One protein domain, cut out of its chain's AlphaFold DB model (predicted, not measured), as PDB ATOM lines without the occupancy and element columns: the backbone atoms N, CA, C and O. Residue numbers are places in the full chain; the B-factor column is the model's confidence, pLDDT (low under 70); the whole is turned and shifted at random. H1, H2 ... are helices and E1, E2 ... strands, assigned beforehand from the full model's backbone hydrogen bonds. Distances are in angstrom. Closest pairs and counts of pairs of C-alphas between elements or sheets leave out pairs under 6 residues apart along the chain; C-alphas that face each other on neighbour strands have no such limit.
ATOM      1  N   ALA A   4     -45.011  -6.689 -28.373       95.56
ATOM      2  CA  ALA A   4     -44.740  -5.259 -28.539       95.56
ATOM      3  C   ALA A   4     -43.262  -4.984 -28.878       95.56
ATOM      4  O   ALA A   4     -42.359  -5.511 -28.225       95.56
ATOM      5  N   LEU A   5     -43.020  -4.132 -29.876       96.19
ATOM      6  CA  LEU A   5     -41.710  -3.605 -30.262       96.19
ATOM      7  C   LEU A   5     -41.573  -2.179 -29.732       96.19
ATOM      8  O   LEU A   5     -42.346  -1.306 -30.125       96.19
ATOM      9  N   ARG A   6     -40.568  -1.929 -28.890       97.12
ATOM     10  CA  ARG A   6     -40.359  -0.640 -28.226       97.12
ATOM     11  C   ARG A   6     -38.960  -0.086 -28.429       97.12
ATOM     12  O   ARG A   6     -37.981  -0.830 -28.510       97.12
ATOM     13  N   HIS A   7     -38.876   1.239 -28.427       96.06
ATOM     14  CA  HIS A   7     -37.632   1.991 -28.314       96.06
ATOM     15  C   HIS A   7     -37.786   3.056 -27.229       96.06
ATOM     16  O   HIS A   7     -38.729   3.846 -27.273       96.06
ATOM     17  N   ASN A   8     -36.878   3.076 -26.249       92.88
ATOM     18  CA  ASN A   8     -36.911   4.014 -25.118       92.88
ATOM     19  C   ASN A   8     -38.277   4.057 -24.402       92.88
ATOM     20  O   ASN A   8     -38.794   5.128 -24.086       92.88
ATOM     21  N   GLY A   9     -38.889   2.886 -24.193       90.69
ATOM     22  CA  GLY A   9     -40.192   2.751 -23.535       90.69
ATOM     23  C   GLY A   9     -41.405   3.181 -24.369       90.69
ATOM     24  O   GLY A   9     -42.522   3.117 -23.862       90.69
ATOM     25  N   LYS A  10     -41.219   3.597 -25.628       93.06
ATOM     26  CA  LYS A  10     -42.307   3.932 -26.553       93.06
ATOM     27  C   LYS A  10     -42.580   2.772 -27.508       93.06
ATOM     28  O   LYS A  10     -41.636   2.241 -28.096       93.06
ATOM     29  N   ASP A  11     -43.851   2.429 -27.689       93.81
ATOM     30  CA  ASP A  11     -44.282   1.467 -28.705       93.81
ATOM     31  C   ASP A  11     -43.971   2.011 -30.115       93.81
ATOM     32  O   ASP A  11     -44.158   3.187 -30.430       93.81
ATOM     33  N   LEU A  12     -43.386   1.153 -30.949       94.75
ATOM     34  CA  LEU A  12     -43.172   1.389 -32.379       94.75
ATOM     35  C   LEU A  12     -44.114   0.528 -33.224       94.75
ATOM     36  O   LEU A  12     -44.331   0.819 -34.401       94.75
ATOM     37  N   GLY A  13     -44.619  -0.563 -32.650       94.38
ATOM     38  CA  GLY A  13     -45.467  -1.537 -33.315       94.38
ATOM     39  C   GLY A  13     -45.490  -2.880 -32.591       94.38
ATOM     40  O   GLY A  13     -45.072  -2.998 -31.441       94.38
ATOM     41  N   TRP A  14     -45.933  -3.910 -33.302       95.31
ATOM     42  CA  TRP A  14     -46.064  -5.280 -32.825       95.31
ATOM     43  C   TRP A  14     -45.434  -6.264 -33.803       95.31
ATOM     44  O   TRP A  14     -45.445  -6.078 -35.023       95.31
ATOM     45  N   ILE A  15     -44.890  -7.345 -33.254       95.19
ATOM     46  CA  ILE A  15     -44.258  -8.425 -34.000       95.19
ATOM     47  C   ILE A  15     -45.145  -9.656 -33.912       95.19
ATOM     48  O   ILE A  15     -45.368 -10.224 -32.845       95.19
ATOM     49  N   HIS A  16     -45.609 -10.116 -35.066       93.81
ATOM     50  CA  HIS A  16     -46.383 -11.341 -35.191       93.81
ATOM     51  C   HIS A  16     -45.463 -12.441 -35.688       93.81
ATOM     52  O   HIS A  16     -45.004 -12.413 -36.830       93.81
ATOM     53  N   SER A  17     -45.162 -13.413 -34.832       92.31
ATOM     54  CA  SER A  17     -44.324 -14.542 -35.227       92.31
ATOM     55  C   SER A  17     -45.149 -15.752 -35.654       92.31
ATOM     56  O   SER A  17     -46.165 -16.078 -35.046       92.31
ATOM     57  N   TYR A  18     -44.708 -16.428 -36.712       91.75
ATOM     58  CA  TYR A  18     -45.353 -17.632 -37.238       91.75
ATOM     59  C   TYR A  18     -44.322 -18.568 -37.868       91.75
ATOM     60  O   TYR A  18     -43.186 -18.179 -38.146       91.75
ATOM     61  N   THR A  19     -44.708 -19.819 -38.101       92.19
ATOM     62  CA  THR A  19     -43.854 -20.802 -38.776       92.19
ATOM     63  C   THR A  19     -44.217 -20.858 -40.255       92.19
ATOM     64  O   THR A  19     -45.356 -21.154 -40.600       92.19
ATOM     65  N   GLY A  20     -43.246 -20.593 -41.131       84.31
ATOM     66  CA  GLY A  20     -43.375 -20.723 -42.584       84.31
ATOM     67  C   GLY A  20     -42.121 -21.369 -43.171       84.31
ATOM     68  O   GLY A  20     -41.003 -21.014 -42.786       84.31
ATOM     69  N   ASP A  21     -42.290 -22.338 -44.070       84.31
ATOM     70  CA  ASP A  21     -41.193 -23.131 -44.653       84.31
ATOM     71  C   ASP A  21     -40.262 -23.729 -43.579       84.31
ATOM     72  O   ASP A  21     -39.041 -23.603 -43.649       84.31
ATOM     73  N   SER A  22     -40.845 -24.293 -42.512       88.88
ATOM     74  CA  SER A  22     -40.123 -24.861 -41.356       88.88
ATOM     75  C   SER A  22     -39.195 -23.883 -40.617       88.88
ATOM     76  O   SER A  22     -38.338 -24.298 -39.838       88.88
ATOM     77  N   THR A  23     -39.359 -22.573 -40.821       88.75
ATOM     78  CA  THR A  23     -38.573 -21.529 -40.149       88.75
ATOM     79  C   THR A  23     -39.480 -20.495 -39.492       88.75
ATOM     80  O   THR A  23     -40.566 -20.198 -39.990       88.75
ATOM     81  N   LYS A  24     -39.033 -19.915 -38.371       89.94
ATOM     82  CA  LYS A  24     -39.745 -18.803 -37.729       89.94
ATOM     83  C   LYS A  24     -39.651 -17.560 -38.621       89.94
ATOM     84  O   LYS A  24     -38.547 -17.102 -38.935       89.94
ATOM     85  N   LYS A  25     -40.804 -17.054 -39.041       93.50
ATOM     86  CA  LYS A  25     -41.001 -15.814 -39.793       93.50
ATOM     87  C   LYS A  25     -41.675 -14.780 -38.900       93.50
ATOM     88  O   LYS A  25     -42.203 -15.114 -37.836       93.50
ATOM     89  N   PHE A  26     -41.637 -13.538 -39.358       94.38
ATOM     90  CA  PHE A  26     -42.241 -12.416 -38.659       94.38
ATOM     91  C   PHE A  26     -43.044 -11.570 -39.635       94.38
ATOM     92  O   PHE A  26     -42.647 -11.410 -40.789       94.38
ATOM     93  N   ASP A  27     -44.134 -11.007 -39.153       94.62
ATOM     94  CA  ASP A  27     -44.762  -9.847 -39.757       94.62
ATOM     95  C   ASP A  27     -44.714  -8.709 -38.734       94.62
ATOM     96  O   ASP A  27     -44.908  -8.934 -37.539       94.62
ATOM     97  N   LEU A  28     -44.404  -7.502 -39.199       94.25
ATOM     98  CA  LEU A  28     -44.353  -6.301 -38.374       94.25
ATOM     99  C   LEU A  28     -45.585  -5.452 -38.659       94.25
ATOM    100  O   LEU A  28     -45.858  -5.093 -39.805       94.25
ATOM    101  N   GLU A  29     -46.290  -5.116 -37.597       94.62
ATOM    102  CA  GLU A  29     -47.406  -4.188 -37.605       94.62
ATOM    103  C   GLU A  29     -46.954  -2.904 -36.914       94.62
ATOM    104  O   GLU A  29     -46.778  -2.881 -35.704       94.62
ATOM    105  N   MET A  30     -46.698  -1.846 -37.674       94.12
ATOM    106  CA  MET A  30     -46.133  -0.605 -37.143       94.12
ATOM    107  C   MET A  30     -47.231   0.326 -36.636       94.12
ATOM    108  O   MET A  30     -48.301   0.417 -37.245       94.12
ATOM    109  N   GLU A  31     -46.938   1.078 -35.573       90.44
ATOM    110  CA  GLU A  31     -47.757   2.197 -35.097       90.44
ATOM    111  C   GLU A  31     -47.624   3.376 -36.071       90.44
ATOM    112  O   GLU A  31     -46.934   4.374 -35.841       90.44
ATOM    113  N   GLY A  32     -48.232   3.191 -37.239       87.12
ATOM    114  CA  GLY A  32     -48.252   4.193 -38.276       87.12
ATOM    115  C   GLY A  32     -46.929   4.453 -38.987       87.12
ATOM    116  O   GLY A  32     -45.919   3.765 -38.797       87.12
ATOM    117  N   ILE A  33     -46.935   5.490 -39.825       88.06
ATOM    118  CA  ILE A  33     -45.724   5.972 -40.504       88.06
ATOM    119  C   ILE A  33     -44.718   6.485 -39.468       88.06
ATOM    120  O   ILE A  33     -43.510   6.310 -39.615       88.06
ATOM    121  N   SER A  34     -45.189   7.062 -38.364       87.69
ATOM    122  CA  SER A  34     -44.276   7.546 -37.329       87.69
ATOM    123  C   SER A  34     -43.450   6.407 -36.705       87.69
ATOM    124  O   SER A  34     -42.249   6.584 -36.475       87.69
ATOM    125  N   GLY A  35     -44.054   5.235 -36.469       90.12
ATOM    126  CA  GLY A  35     -43.378   4.050 -35.943       90.12
ATOM    127  C   GLY A  35     -42.350   3.478 -36.921       90.12
ATOM    128  O   GLY A  35     -41.231   3.153 -36.518       90.12
ATOM    129  N   ILE A  36     -42.682   3.420 -38.219       91.25
ATOM    130  CA  ILE A  36     -41.738   2.946 -39.243       91.25
ATOM    131  C   ILE A  36     -40.550   3.905 -39.392       91.25
ATOM    132  O   ILE A  36     -39.403   3.465 -39.399       91.25
ATOM    133  N   GLU A  37     -40.794   5.217 -39.434       92.94
ATOM    134  CA  GLU A  37     -39.728   6.214 -39.537       92.94
ATOM    135  C   GLU A  37     -38.785   6.176 -38.336       92.94
ATOM    136  O   GLU A  37     -37.570   6.223 -38.516       92.94
ATOM    137  N   GLN A  38     -39.328   6.063 -37.121       93.62
ATOM    138  CA  GLN A  38     -38.519   5.921 -35.911       93.62
ATOM    139  C   GLN A  38     -37.640   4.672 -35.986       93.62
ATOM    140  O   GLN A  38     -36.437   4.786 -35.773       93.62
ATOM    141  N   LEU A  39     -38.202   3.516 -36.361       94.06
ATOM    142  CA  LEU A  39     -37.455   2.260 -36.464       94.06
ATOM    143  C   LEU A  39     -36.295   2.342 -37.470       94.06
ATOM    144  O   LEU A  39     -35.204   1.855 -37.189       94.06
ATOM    145  N   PHE A  40     -36.507   2.952 -38.641       91.62
ATOM    146  CA  PHE A  40     -35.478   3.041 -39.686       91.62
ATOM    147  C   PHE A  40     -34.477   4.187 -39.494       91.62
ATOM    148  O   PHE A  40     -33.462   4.218 -40.191       91.62
ATOM    149  N   ARG A  41     -34.731   5.113 -38.563       94.88
ATOM    150  CA  ARG A  41     -33.757   6.139 -38.158       94.88
ATOM    151  C   ARG A  41     -32.784   5.655 -37.088       94.88
ATOM    152  O   ARG A  41     -31.805   6.355 -36.840       94.88
ATOM    153  N   LEU A  42     -33.037   4.492 -36.485       95.06
ATOM    154  CA  LEU A  42     -32.161   3.945 -35.458       95.06
ATOM    155  C   LEU A  42     -30.784   3.606 -36.022       95.06
ATOM    156  O   LEU A  42     -30.634   2.997 -37.086       95.06
ATOM    157  N   SER A  43     -29.775   3.974 -35.252       96.88
ATOM    158  CA  SER A  43     -28.411   3.502 -35.413       96.88
ATOM    159  C   SER A  43     -28.286   2.043 -34.976       96.88
ATOM    160  O   SER A  43     -29.065   1.523 -34.180       96.88
ATOM    161  N   ASP A  44     -27.273   1.355 -35.494       97.12
ATOM    162  CA  ASP A  44     -27.068  -0.076 -35.256       97.12
ATOM    163  C   ASP A  44     -26.846  -0.443 -33.782       97.12
ATOM    164  O   ASP A  44     -27.100  -1.589 -33.406       97.12
ATOM    165  N   GLU A  45     -26.384   0.511 -32.975       97.25
ATOM    166  CA  GLU A  45     -26.058   0.352 -31.554       97.25
ATOM    167  C   GLU A  45     -27.244   0.659 -30.629       97.25
ATOM    168  O   GLU A  45     -27.223   0.272 -29.460       97.25
ATOM    169  N   GLU A  46     -28.294   1.311 -31.138       97.50
ATOM    170  CA  GLU A  46     -29.483   1.612 -30.341       97.50
ATOM    171  C   GLU A  46     -30.201   0.333 -29.912       97.50
ATOM    172  O   GLU A  46     -30.276  -0.650 -30.652       97.50
ATOM    173  N   THR A  47     -30.705   0.334 -28.679       97.38
ATOM    174  CA  THR A  47     -31.339  -0.838 -28.068       97.38
ATOM    175  C   THR A  47     -32.837  -0.832 -28.329       97.38
ATOM    176  O   THR A  47     -33.522   0.154 -28.084       97.38
ATOM    177  N   LEU A  48     -33.344  -1.969 -28.787       96.75
ATOM    178  CA  LEU A  48     -34.756  -2.263 -28.944       96.75
ATOM    179  C   LEU A  48     -35.201  -3.284 -27.907       96.75
ATOM    180  O   LEU A  48     -34.474  -4.218 -27.552       96.75
ATOM    181  N   GLU A  49     -36.446  -3.136 -27.487       97.00
ATOM    182  CA  GLU A  49     -37.125  -4.077 -26.614       97.00
ATOM    183  C   GLU A  49     -38.223  -4.773 -27.414       97.00
ATOM    184  O   GLU A  49     -39.033  -4.129 -28.080       97.00
ATOM    185  N   VAL A  50     -38.240  -6.101 -27.358       94.75
ATOM    186  CA  VAL A  50     -39.329  -6.915 -27.898       94.75
ATOM    187  C   VAL A  50     -39.913  -7.689 -26.736       94.75
ATOM    188  O   VAL A  50     -39.178  -8.351 -26.002       94.75
ATOM    189  N   GLU A  51     -41.223  -7.597 -26.550       94.12
ATOM    190  CA  GLU A  51     -41.914  -8.308 -25.480       94.12
ATOM    191  C   GLU A  51     -41.596  -9.813 -25.505       94.12
ATOM    192  O   GLU A  51     -41.535 -10.449 -26.557       94.12
ATOM    193  N   GLY A  52     -41.309 -10.380 -24.331       90.06
ATOM    194  CA  GLY A  52     -40.922 -11.788 -24.206       90.06
ATOM    195  C   GLY A  52     -39.515 -12.131 -24.720       90.06
ATOM    196  O   GLY A  52     -39.145 -13.305 -24.708       90.06
ATOM    197  N   MET A  53     -38.709 -11.148 -25.140       91.88
ATOM    198  CA  MET A  53     -37.315 -11.341 -25.550       91.88
ATOM    199  C   MET A  53     -36.360 -10.452 -24.739       91.88
ATOM    200  O   MET A  53     -36.742  -9.367 -24.302       91.88
ATOM    201  N   PRO A  54     -35.093 -10.867 -24.546       94.81
ATOM    202  CA  PRO A  54     -34.071  -9.974 -24.013       94.81
ATOM    203  C   PRO A  54     -33.891  -8.734 -24.908       94.81
ATOM    204  O   PRO A  54     -33.961  -8.880 -26.137       94.81
ATOM    205  N   PRO A  55     -33.605  -7.550 -24.328       95.31
ATOM    206  CA  PRO A  55     -33.243  -6.365 -25.096       95.31
ATOM    207  C   PRO A  55     -32.093  -6.664 -26.059       95.31
ATOM    208  O   PRO A  55     -31.184  -7.435 -25.738       95.31
ATOM    209  N   MET A  56     -32.136  -6.071 -27.248       97.06
ATOM    210  CA  MET A  56     -31.130  -6.303 -28.282       97.06
ATOM    211  C   MET A  56     -30.853  -5.040 -29.079       97.06
ATOM    212  O   MET A  56     -31.710  -4.173 -29.208       97.06
ATOM    213  N   THR A  57     -29.670  -4.955 -29.667       98.06
ATOM    214  CA  THR A  57     -29.322  -3.826 -30.538       98.06
ATOM    215  C   THR A  57     -30.133  -3.849 -31.837       98.06
ATOM    216  O   THR A  57     -30.538  -4.917 -32.311       98.06
ATOM    217  N   PHE A  58     -30.321  -2.700 -32.488       97.19
ATOM    218  CA  PHE A  58     -30.981  -2.632 -33.793       97.19
ATOM    219  C   PHE A  58     -30.248  -3.482 -34.841       97.19
ATOM    220  O   PHE A  58     -30.871  -4.128 -35.689       97.19
ATOM    221  N   ARG A  59     -28.918  -3.592 -34.749       97.44
ATOM    222  CA  ARG A  59     -28.129  -4.514 -35.580       97.44
ATOM    223  C   ARG A  59     -28.534  -5.977 -35.401       97.44
ATOM    224  O   ARG A  59     -28.671  -6.720 -36.385       97.44
ATOM    225  N   GLU A  60     -28.717  -6.417 -34.162       97.19
ATOM    226  CA  GLU A  60     -29.187  -7.769 -33.867       97.19
ATOM    227  C   GLU A  60     -30.633  -7.967 -34.302       97.19
ATOM    228  O   GLU A  60     -30.939  -8.987 -34.922       97.19
ATOM    229  N   PHE A  61     -31.492  -6.977 -34.056       96.44
ATOM    230  CA  PHE A  61     -32.879  -6.963 -34.501       96.44
ATOM    231  C   PHE A  61     -32.980  -7.144 -36.020       96.44
ATOM    232  O   PHE A  61     -33.702  -8.023 -36.502       96.44
ATOM    233  N   LYS A  62     -32.166  -6.406 -36.791       95.56
ATOM    234  CA  LYS A  62     -32.073  -6.560 -38.250       95.56
ATOM    235  C   LYS A  62     -31.780  -8.001 -38.653       95.56
ATOM    236  O   LYS A  62     -32.388  -8.544 -39.575       95.56
ATOM    237  N   THR A  63     -30.846  -8.632 -37.951       95.25
ATOM    238  CA  THR A  63     -30.358  -9.973 -38.281       95.25
ATOM    239  C   THR A  63     -31.332 -11.075 -37.859       95.25
ATOM    240  O   THR A  63     -31.547 -12.025 -38.615       95.25
ATOM    241  N   LYS A  64     -31.914 -10.962 -36.661       93.44
ATOM    242  CA  LYS A  64     -32.770 -11.984 -36.042       93.44
ATOM    243  C   LYS A  64     -34.222 -11.894 -36.521       93.44
ATOM    244  O   LYS A  64     -34.848 -12.939 -36.700       93.44
ATOM    245  N   ILE A  65     -34.727 -10.679 -36.755       93.81
ATOM    246  CA  ILE A  65     -36.146 -10.403 -37.012       93.81
ATOM    247  C   ILE A  65     -36.358  -9.809 -38.410       93.81
ATOM    248  O   ILE A  65     -37.003 -10.463 -39.233       93.81
ATOM    249  N   LEU A  66     -35.780  -8.644 -38.747       92.81
ATOM    250  CA  LEU A  66     -36.091  -7.978 -40.032       92.81
ATOM    251  C   LEU A  66     -35.734  -8.830 -41.253       92.81
ATOM    252  O   LEU A  66     -36.531  -8.945 -42.175       92.81
ATOM    253  N   ARG A  67     -34.592  -9.529 -41.246       93.12
ATOM    254  CA  ARG A  67     -34.218 -10.455 -42.336       93.12
ATOM    255  C   ARG A  67     -35.208 -11.602 -42.560       93.12
ATOM    256  O   ARG A  67     -35.210 -12.209 -43.627       93.12
ATOM    257  N   ARG A  68     -36.000 -11.947 -41.547       92.94
ATOM    258  CA  ARG A  68     -37.015 -13.013 -41.589       92.94
ATOM    259  C   ARG A  68     -38.432 -12.448 -41.647       92.94
ATOM    260  O   ARG A  68     -39.388 -13.224 -41.629       92.94
ATOM    261  N   THR A  69     -38.549 -11.124 -41.721       94.00
ATOM    262  CA  THR A  69     -39.821 -10.431 -41.843       94.00
ATOM    263  C   THR A  69     -40.343 -10.588 -43.261       94.00
ATOM    264  O   THR A  69     -39.606 -10.374 -44.225       94.00
ATOM    265  N   LYS A  70     -41.596 -11.011 -43.401       94.12
ATOM    266  CA  LYS A  70     -42.243 -11.166 -44.708       94.12
ATOM    267  C   LYS A  70     -43.093  -9.963 -45.065       94.12
ATOM    268  O   LYS A  70     -43.163  -9.619 -46.242       94.12
ATOM    269  N   ARG A  71     -43.732  -9.344 -44.075       93.12
ATOM    270  CA  ARG A  71     -44.595  -8.180 -44.273       93.12
ATOM    271  C   ARG A  71     -44.311  -7.128 -43.215       93.12
ATOM    272  O   ARG A  71     -44.106  -7.457 -42.052       93.12
ATOM    273  N   ILE A  72     -44.324  -5.873 -43.647       92.62
ATOM    274  CA  ILE A  72     -44.400  -4.706 -42.774       92.62
ATOM    275  C   ILE A  72     -45.652  -3.955 -43.211       92.62
ATOM    276  O   ILE A  72     -45.780  -3.624 -44.390       92.62
ATOM    277  N   TYR A  73     -46.586  -3.745 -42.296       91.00
ATOM    278  CA  TYR A  73     -47.826  -3.019 -42.551       91.00
ATOM    279  C   TYR A  73     -48.126  -2.066 -41.400       91.00
ATOM    280  O   TYR A  73     -47.514  -2.147 -40.339       91.00
ATOM    281  N   LEU A  74     -49.026  -1.120 -41.644       88.81
ATOM    282  CA  LEU A  74     -49.392  -0.096 -40.672       88.81
ATOM    283  C   LEU A  74     -50.660  -0.520 -39.935       88.81
ATOM    284  O   LEU A  74     -51.587  -1.037 -40.564       88.81
ATOM    285  N   PHE A  75     -50.705  -0.275 -38.626       75.56
ATOM    286  CA  PHE A  75     -51.919  -0.445 -37.838       75.56
ATOM    287  C   PHE A  75     -53.019   0.476 -38.409       75.56
ATOM    288  O   PHE A  75     -52.762   1.660 -38.650       75.56
TER     289      PHE A  75
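AT A GLANCE: This is residues 4 to 75 of the 84 residues of an uncharacterized protein of uncultured archaeon (UniProt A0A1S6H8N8). A strongly twisted wall of five strands has two short helices, H1 and H2, over one of its faces, while no named helix covers the other face. The long hairpin of E2 and E3 runs through the sheet, and its turn, residues 21 and 22, lies at one end of the longest axis; H1 crosses over E2 toward the other end, and H2 packs on the edge strand E4. The printed part has 72 residues, with five named strands and two named helices in the order E1, E2, E3, H1, E4, H2, E5. The sheet runs E4, E1, E2, E3, E5 and is mixed, and the class is mixed, helices and strands. The whole is compact, with a radius of gyration of the C-alphas of 11.4 A and spans of 33 by 24 by 19 A.

HOW THE PARTS SIT: E1, residues 4 to 7, and E2, residues 10 to 20, form a hairpin, with N 5 and O 13 2.8 A apart, within hydrogen-bond range. E2 and E3, residues 23 to 30, form a second hairpin, with N 14 and O 29 at 2.7 A. E1, E2 and E3 make a meander, each strand the antiparallel neighbour of the one before. H1, residues 32 to 41, is on the sheet at a height over the sheet of 7.7 A. It is only just over E2, with 3 of its C-alphas falling there and 2 on E1, and runs across the strands, at 75 degrees to E2 on the local plane. The closest C-alphas of H1 and E2 are those of Gly 35 and Leu 12, 4.5 A apart. E4, residues 47 to 50, is the antiparallel neighbour of E1, with N 6 and O 49 at 2.8 A. H2, residues 58 to 64, is on the sheet on the same face as H1, but the two helices are apart. The closest C-alphas of H2 and E4 are those of Phe 58 and Thr 47, at 6.0 A. E5, residues 69 to 74, is an edge strand parallel to E3, with N 30 and O 73 at 2.8 A. In H1 and H2 every O i to N i+4 pair is within hydrogen-bond range.

IN THESE COORDINATES: E1 begins at C-alpha 4, (-44.740, -5.259, -28.539), and is 10.2 A long. E2 measures 29.4 A and E3 22.5 A. H1 is 14.6 A long and begins at C-alpha 32, (-48.252, 4.193, -38.276). E4 measures 10.0 A and H2 9.8 A. E5 is 14.1 A long and ends at C-alpha 74, (-49.392, -0.096, -40.672).

THE WHOLE: The two C-alphas farthest apart are those of Asn 8 and Asp 21, at 33.7 A. The printed part has no cut. The link from E4 to H2 is short, and the other links are tight. The mean pLDDT of the printed part is 93.2, and no printed residue is under 70.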